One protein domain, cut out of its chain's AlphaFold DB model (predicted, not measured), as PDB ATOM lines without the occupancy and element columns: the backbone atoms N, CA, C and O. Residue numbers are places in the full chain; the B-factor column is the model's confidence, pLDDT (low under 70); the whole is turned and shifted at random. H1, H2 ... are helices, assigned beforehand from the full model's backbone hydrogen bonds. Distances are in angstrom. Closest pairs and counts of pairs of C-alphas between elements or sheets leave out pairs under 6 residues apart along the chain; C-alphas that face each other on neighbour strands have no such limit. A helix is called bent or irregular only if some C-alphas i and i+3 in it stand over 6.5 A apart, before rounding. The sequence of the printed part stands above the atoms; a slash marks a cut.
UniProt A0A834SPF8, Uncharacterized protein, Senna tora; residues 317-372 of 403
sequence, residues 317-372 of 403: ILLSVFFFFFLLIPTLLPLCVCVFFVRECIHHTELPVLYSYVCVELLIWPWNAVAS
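AT A GLANCE: This is residues 317 to 372 of the 403 residues of an uncharacterized protein of Senna tora (UniProt A0A834SPF8). Two helices make an open V: the long arm H1 runs to a narrow loop, residues 348 to 352, and the shorter arm H2 folds back from it, with the space between the arms empty. The printed part has 56 residues, with the two named helices H1 then H2 and no named strand; the class is all helix. It is extended, with a radius of gyration of the C-alphas of 16.1 A, and flat, spanning 48 by 33 by 10 A.

IN THESE COORDINATES: Find C-alpha 317 at (-49.288, 18.112, -29.666); from there H1, residues 317 to 347, runs 41.8 A to C-alpha 347 at (-47.847, -8.603, 2.483). H1 has a kink of 36 degrees near residue 330; it is neither bent nor irregular, but only just: C-alphas 326 and 329 are 6.3 A apart. H2, residues 353 to 372, runs 30.0 A to C-alpha 372 at (-23.815, -0.671, -22.808). It has a kink of 30 degrees near residue 366 and is neither bent nor irregular, but only just: C-alphas 363 and 366 are 6.5 A apart.

HOW THE PARTS SIT: H1 and H2 are only just apart, their closest C-alphas 8.2 A from each other. Residues 317 to 342 of H1 and 356 to 372 of H2 stand free. O i to N i+4 pairs are within hydrogen-bond range in 22 of 27 for H1 and 12 of 16 for H2.

THE WHOLE: The farthest C-alphas, of Ile 317 and Glu 350, are 48.3 A apart. The printed part has no cut, and its one link, H1 to H2, is tight. Look at residues 349 to 372 for pLDDT under 70; the mean of the printed part is 74.6.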
ATOM      1  N   ILE A 317     -48.796  18.077 -31.050       90.00
ATOM      2  CA  ILE A 317     -49.288  18.112 -29.666       90.00
ATOM      3  C   ILE A 317     -50.516  17.210 -29.529       90.00
ATOM      4  O   ILE A 317     -50.570  16.393 -28.616       90.00
ATOM      5  N   LEU A 318     -51.461  17.293 -30.467       91.31
ATOM      6  CA  LEU A 318     -52.687  16.499 -30.421       91.31
ATOM      7  C   LEU A 318     -52.410  14.998 -30.600       91.31
ATOM      8  O   LEU A 318     -52.996  14.184 -29.893       91.31
ATOM      9  N   LEU A 319     -51.452  14.635 -31.459       90.56
ATOM     10  CA  LEU A 319     -50.991  13.254 -31.623       90.56
ATOM     11  C   LEU A 319     -50.261  12.732 -30.374       90.56
ATOM     12  O   LEU A 319     -50.459  11.585 -29.988       90.56
ATOM     13  N   SER A 320     -49.455  13.571 -29.717       90.00
ATOM     14  CA  SER A 320     -48.768  13.219 -28.465       90.00
ATOM     15  C   SER A 320     -49.759  12.986 -27.320       90.00
ATOM     16  O   SER A 320     -49.686  11.975 -26.622       90.00
ATOM     17  N   VAL A 321     -50.749  13.873 -27.178       94.38
ATOM     18  CA  VAL A 321     -51.838  13.722 -26.202       94.38
ATOM     19  C   VAL A 321     -52.650  12.464 -26.511       94.38
ATOM     20  O   VAL A 321     -52.918  11.673 -25.611       94.38
ATOM     21  N   PHE A 322     -52.981  12.218 -27.779       93.81
ATOM     22  CA  PHE A 322     -53.687  11.005 -28.183       93.81
ATOM     23  C   PHE A 322     -52.897   9.735 -27.825       93.81
ATOM     24  O   PHE A 322     -53.437   8.832 -27.193       93.81
ATOM     25  N   PHE A 323     -51.603   9.681 -28.142       93.44
ATOM     26  CA  PHE A 323     -50.750   8.542 -27.794       93.44
ATOM     27  C   PHE A 323     -50.692   8.314 -26.275       93.44
ATOM     28  O   PHE A 323     -50.841   7.188 -25.801       93.44
ATOM     29  N   PHE A 324     -50.545   9.386 -25.495       92.88
ATOM     30  CA  PHE A 324     -50.504   9.297 -24.039       92.88
ATOM     31  C   PHE A 324     -51.813   8.738 -23.461       92.88
ATOM     32  O   PHE A 324     -51.796   7.780 -22.691       92.88
ATOM     33  N   PHE A 325     -52.965   9.279 -23.862       93.94
ATOM     34  CA  PHE A 325     -54.246   8.864 -23.285       93.94
ATOM     35  C   PHE A 325     -54.740   7.507 -23.791       93.94
ATOM     36  O   PHE A 325     -55.319   6.752 -23.013       93.94
ATOM     37  N   PHE A 326     -54.514   7.179 -25.065       91.00
ATOM     38  CA  PHE A 326     -55.100   5.985 -25.679       91.00
ATOM     39  C   PHE A 326     -54.160   4.782 -25.740       91.00
ATOM     40  O   PHE A 326     -54.647   3.660 -25.845       91.00
ATOM     41  N   LEU A 327     -52.841   4.977 -25.655       88.19
ATOM     42  CA  LEU A 327     -51.875   3.871 -25.712       88.19
ATOM     43  C   LEU A 327     -51.105   3.710 -24.400       88.19
ATOM     44  O   LEU A 327     -50.932   2.585 -23.932       88.19
ATOM     45  N   LEU A 328     -50.694   4.806 -23.760       92.88
ATOM     46  CA  LEU A 328     -49.915   4.714 -22.524       92.88
ATOM     47  C   LEU A 328     -50.789   4.415 -21.295       92.88
ATOM     48  O   LEU A 328     -50.457   3.536 -20.507       92.88
ATOM     49  N   ILE A 329     -51.926   5.092 -21.120       93.69
ATOM     50  CA  ILE A 329     -52.778   4.854 -19.938       93.69
ATOM     51  C   ILE A 329     -53.315   3.410 -19.889       93.69
ATOM     52  O   ILE A 329     -53.184   2.784 -18.835       93.69
ATOM     53  N   PRO A 330     -53.845   2.818 -20.979       92.12
ATOM     54  CA  PRO A 330     -54.342   1.442 -20.939       92.12
ATOM     55  C   PRO A 330     -53.249   0.385 -20.763       92.12
ATOM     56  O   PRO A 330     -53.561  -0.727 -20.352       92.12
ATOM     57  N   THR A 331     -51.983   0.706 -21.056       89.00
ATOM     58  CA  THR A 331     -50.844  -0.199 -20.823       89.00
ATOM     59  C   THR A 331     -50.278  -0.060 -19.413       89.00
ATOM     60  O   THR A 331     -49.916  -1.060 -18.795       89.00
ATOM     61  N   LEU A 332     -50.264   1.151 -18.852       93.44
ATOM     62  CA  LEU A 332     -49.805   1.392 -17.482       93.44
ATOM     63  C   LEU A 332     -50.827   0.966 -16.425       93.44
ATOM     64  O   LEU A 332     -50.430   0.479 -15.371       93.44
ATOM     65  N   LEU A 333     -52.128   1.105 -16.690       94.19
ATOM     66  CA  LEU A 333     -53.178   0.730 -15.739       94.19
ATOM     67  C   LEU A 333     -53.099  -0.747 -15.287       94.19
ATOM     68  O   LEU A 333     -53.066  -0.976 -14.077       94.19
ATOM     69  N   PRO A 334     -53.014  -1.757 -16.180       90.31
ATOM     70  CA  PRO A 334     -52.879  -3.149 -15.763       90.31
ATOM     71  C   PRO A 334     -51.539  -3.415 -15.075       90.31
ATOM     72  O   PRO A 334     -51.506  -4.187 -14.127       90.31
ATOM     73  N   LEU A 335     -50.451  -2.741 -15.469       91.00
ATOM     74  CA  LEU A 335     -49.167  -2.855 -14.770       91.00
ATOM     75  C   LEU A 335     -49.257  -2.324 -13.334       91.00
ATOM     76  O   LEU A 335     -48.777  -2.979 -12.413       91.00
ATOM     77  N   CYS A 336     -49.923  -1.187 -13.118       94.00
ATOM     78  CA  CYS A 336     -50.174  -0.656 -11.780       94.00
ATOM     79  C   CYS A 336     -51.033  -1.609 -10.940       94.00
ATOM     80  O   CYS A 336     -50.716  -1.831  -9.773       94.00
ATOM     81  N   VAL A 337     -52.076  -2.205 -11.526       93.19
ATOM     82  CA  VAL A 337     -52.914  -3.204 -10.842       93.19
ATOM     83  C   VAL A 337     -52.109  -4.464 -10.512       93.19
ATOM     84  O   VAL A 337     -52.195  -4.949  -9.389       93.19
ATOM     85  N   CYS A 338     -51.273  -4.954 -11.430       91.75
ATOM     86  CA  CYS A 338     -50.399  -6.105 -11.197       91.75
ATOM     87  C   CYS A 338     -49.392  -5.838 -10.075       91.75
ATOM     88  O   CYS A 338     -49.244  -6.668  -9.185       91.75
ATOM     89  N   VAL A 339     -48.730  -4.677 -10.070       93.19
ATOM     90  CA  VAL A 339     -47.787  -4.302  -9.001       93.19
ATOM     91  C   VAL A 339     -48.505  -4.184  -7.659       93.19
ATOM     92  O   VAL A 339     -47.983  -4.646  -6.645       93.19
ATOM     93  N   PHE A 340     -49.709  -3.607  -7.640       92.69
ATOM     94  CA  PHE A 340     -50.513  -3.508  -6.425       92.69
ATOM     95  C   PHE A 340     -50.928  -4.891  -5.906       92.69
ATOM     96  O   PHE A 340     -50.771  -5.171  -4.723       92.69
ATOM     97  N   PHE A 341     -51.379  -5.780  -6.792       88.50
ATOM     98  CA  PHE A 341     -51.785  -7.136  -6.428       88.50
ATOM     99  C   PHE A 341     -50.603  -7.974  -5.932       88.50
ATOM    100  O   PHE A 341     -50.707  -8.635  -4.905       88.50
ATOM    101  N   VAL A 342     -49.446  -7.888  -6.596       90.00
ATOM    102  CA  VAL A 342     -48.210  -8.548  -6.149       90.00
ATOM    103  C   VAL A 342     -47.787  -8.024  -4.777       90.00
ATOM    104  O   VAL A 342     -47.446  -8.817  -3.903       90.00
ATOM    105  N   ARG A 343     -47.859  -6.708  -4.549       89.69
ATOM    106  CA  ARG A 343     -47.560  -6.111  -3.243       89.69
ATOM    107  C   ARG A 343     -48.501  -6.622  -2.148       89.69
ATOM    108  O   ARG A 343     -48.022  -6.940  -1.062       89.69
ATOM    109  N   GLU A 344     -49.797  -6.718  -2.432       85.62
ATOM    110  CA  GLU A 344     -50.794  -7.200  -1.471       85.62
ATOM    111  C   GLU A 344     -50.607  -8.693  -1.165       85.62
ATOM    112  O   GLU A 344     -50.589  -9.097  -0.004       85.62
ATOM    113  N   CYS A 345     -50.361  -9.517  -2.188       81.56
ATOM    114  CA  CYS A 345     -50.059 -10.936  -2.010       81.56
ATOM    115  C   CYS A 345     -48.791 -11.157  -1.176       81.56
ATOM    116  O   CYS A 345     -48.780 -12.034  -0.315       81.56
ATOM    117  N   ILE A 346     -47.749 -10.348  -1.389       82.31
ATOM    118  CA  ILE A 346     -46.496 -10.441  -0.627       82.31
ATOM    119  C   ILE A 346     -46.707 -10.030   0.833       82.31
ATOM    120  O   ILE A 346     -46.154 -10.673   1.720       82.31
ATOM    121  N   HIS A 347     -47.533  -9.015   1.109       80.62
ATOM    122  CA  HIS A 347     -47.847  -8.603   2.483       80.62
ATOM    123  C   HIS A 347     -48.555  -9.693   3.301       80.62
ATOM    124  O   HIS A 347     -48.445  -9.694   4.526       80.62
ATOM    125  N   HIS A 348     -49.238 -10.627   2.639       79.00
ATOM    126  CA  HIS A 348     -49.914 -11.750   3.285       79.00
ATOM    127  C   HIS A 348     -49.061 -13.019   3.414       79.00
ATOM    128  O   HIS A 348     -49.482 -13.966   4.075       79.00
ATOM    129  N   THR A 349     -47.862 -13.050   2.830       68.19
ATOM    130  CA  THR A 349     -46.938 -14.187   2.936       68.19
ATOM    131  C   THR A 349     -45.718 -13.797   3.766       68.19
ATOM    132  O   THR A 349     -44.969 -12.904   3.382       68.19
ATOM    133  N   GLU A 350     -45.487 -14.475   4.893       67.50
ATOM    134  CA  GLU A 350     -44.369 -14.234   5.825       67.50
ATOM    135  C   GLU A 350     -42.983 -14.637   5.261       67.50
ATOM    136  O   GLU A 350     -42.225 -15.376   5.886       67.50
ATOM    137  N   LEU A 351     -42.613 -14.182   4.060       63.97
ATOM    138  CA  LEU A 351     -41.324 -14.488   3.428       63.97
ATOM    139  C   LEU A 351     -40.590 -13.205   2.990       63.97
ATOM    140  O   LEU A 351     -40.622 -12.831   1.817       63.97
ATOM    141  N   PRO A 352     -39.864 -12.535   3.906       53.56
ATOM    142  CA  PRO A 352     -39.177 -11.269   3.623       53.56
ATOM    143  C   PRO A 352     -37.937 -11.392   2.713       53.56
ATOM    144  O   PRO A 352     -37.385 -10.379   2.290       53.56
ATOM    145  N   VAL A 353     -37.483 -12.607   2.382       61.47
ATOM    146  CA  VAL A 353     -36.203 -12.825   1.675       61.47
ATOM    147  C   VAL A 353     -36.330 -12.721   0.146       61.47
ATOM    148  O   VAL A 353     -35.384 -12.295  -0.509       61.47
ATOM    149  N   LEU A 354     -37.497 -13.018  -0.443       57.19
ATOM    150  CA  LEU A 354     -37.675 -12.928  -1.904       57.19
ATOM    151  C   LEU A 354     -37.830 -11.485  -2.419       57.19
ATOM    152  O   LEU A 354     -37.524 -11.209  -3.580       57.19
ATOM    153  N   TYR A 355     -38.261 -10.552  -1.568       51.41
ATOM    154  CA  TYR A 355     -38.543  -9.173  -1.974       51.41
ATOM    155  C   TYR A 355     -37.278  -8.384  -2.351       51.41
ATOM    156  O   TYR A 355     -37.311  -7.584  -3.288       51.41
ATOM    157  N   SER A 356     -36.143  -8.627  -1.679       58.47
ATOM    158  CA  SER A 356     -34.897  -7.910  -1.989       58.47
ATOM    159  C   SER A 356     -34.291  -8.355  -3.320       58.47
ATOM    160  O   SER A 356     -33.756  -7.528  -4.048       58.47
ATOM    161  N   TYR A 357     -34.435  -9.633  -3.681       53.81
ATOM    162  CA  TYR A 357     -33.827 -10.184  -4.890       53.81
ATOM    163  C   TYR A 357     -34.573  -9.745  -6.161       53.81
ATOM    164  O   TYR A 357     -33.960  -9.257  -7.107       53.81
ATOM    165  N   VAL A 358     -35.911  -9.812  -6.149       62.69
ATOM    166  CA  VAL A 358     -36.749  -9.445  -7.309       62.69
ATOM    167  C   VAL A 358     -36.731  -7.932  -7.577       62.69
ATOM    168  O   VAL A 358     -36.691  -7.510  -8.734       62.69
ATOM    169  N   CYS A 359     -36.696  -7.095  -6.532       59.12
ATOM    170  CA  CYS A 359     -36.596  -5.640  -6.705       59.12
ATOM    171  C   CYS A 359     -35.231  -5.205  -7.257       59.12
ATOM    172  O   CYS A 359     -35.161  -4.259  -8.041       59.12
ATOM    173  N   VAL A 360     -34.152  -5.890  -6.867       63.81
ATOM    174  CA  VAL A 360     -32.795  -5.580  -7.332       63.81
ATOM    175  C   VAL A 360     -32.624  -5.956  -8.807       63.81
ATOM    176  O   VAL A 360     -32.077  -5.156  -9.565       63.81
ATOM    177  N   GLU A 361     -33.166  -7.087  -9.267       52.88
ATOM    178  CA  GLU A 361     -33.080  -7.450 -10.690       52.88
ATOM    179  C   GLU A 361     -33.918  -6.545 -11.607       52.88
ATOM    180  O   GLU A 361     -33.426  -6.112 -12.654       52.88
ATOM    181  N   LEU A 362     -35.138  -6.169 -11.201       51.28
ATOM    182  CA  LEU A 362     -35.997  -5.271 -11.991       51.28
ATOM    183  C   LEU A 362     -35.432  -3.843 -12.118       51.28
ATOM    184  O   LEU A 362     -35.698  -3.168 -13.113       51.28
ATOM    185  N   LEU A 363     -34.631  -3.385 -11.150       52.28
ATOM    186  CA  LEU A 363     -33.976  -2.069 -11.183       52.28
ATOM    187  C   LEU A 363     -32.635  -2.068 -11.935       52.28
ATOM    188  O   LEU A 363     -32.264  -1.044 -12.511       52.28
ATOM    189  N   ILE A 364     -31.909  -3.189 -11.966       55.16
ATOM    190  CA  ILE A 364     -30.590  -3.280 -12.620       55.16
ATOM    191  C   ILE A 364     -30.713  -3.418 -14.146       55.16
ATOM    192  O   ILE A 364     -29.869  -2.905 -14.890       55.16
ATOM    193  N   TRP A 365     -31.766  -4.068 -14.640       38.59
ATOM    194  CA  TRP A 365     -31.894  -4.375 -16.068       38.59
ATOM    195  C   TRP A 365     -32.020  -3.147 -16.992       38.59
ATOM    196  O   TRP A 365     -31.304  -3.091 -17.997       38.59
ATOM    197  N   PRO A 366     -32.803  -2.104 -16.653       42.72
ATOM    198  CA  PRO A 366     -32.847  -0.875 -17.447       42.72
ATOM    199  C   PRO A 366     -31.527  -0.088 -17.403       42.72
ATOM    200  O   PRO A 366     -31.180   0.604 -18.361       42.72
ATOM    201  N   TRP A 367     -30.767  -0.195 -16.308       41.28
ATOM    202  CA  TRP A 367     -29.541   0.584 -16.106       41.28
ATOM    203  C   TRP A 367     -28.359   0.027 -16.911       41.28
ATOM    204  O   TRP A 367     -27.589   0.789 -17.504       41.28
ATOM    205  N   ASN A 368     -28.242  -1.298 -17.006       44.34
ATOM    206  CA  ASN A 368     -27.171  -1.942 -17.771       44.34
ATOM    207  C   ASN A 368     -27.367  -1.826 -19.290       44.34
ATOM    208  O   ASN A 368     -26.384  -1.670 -20.018       44.34
ATOM    209  N   ALA A 369     -28.614  -1.798 -19.773       45.22
ATOM    210  CA  ALA A 369     -28.910  -1.569 -21.189       45.22
ATOM    211  C   ALA A 369     -28.485  -0.160 -21.656       45.22
ATOM    212  O   ALA A 369     -27.922  -0.003 -22.738       45.22
ATOM    213  N   VAL A 370     -28.661   0.864 -20.811       49.62
ATOM    214  CA  VAL A 370     -28.248   2.251 -21.109       49.62
ATOM    215  C   VAL A 370     -26.731   2.450 -20.955       49.62
ATOM    216  O   VAL A 370     -26.134   3.271 -21.657       49.62
ATOM    217  N   ALA A 371     -26.078   1.691 -20.070       48.38
ATOM    218  CA  ALA A 371     -24.626   1.739 -19.893       48.38
ATOM    219  C   ALA A 371     -23.857   1.067 -21.049       48.38
ATOM    220  O   ALA A 371     -22.766   1.527 -21.397       48.38
ATOM    221  N   SER A 372     -24.428   0.025 -21.668       45.78
ATOM    222  CA  SER A 372     -23.815  -0.671 -22.808       45.78
ATOM    223  C   SER A 372     -23.797   0.199 -24.073       45.78
ATOM    224  O   SER A 372     -22.754   0.326 -24.706       45.78
TER     225      SER A 372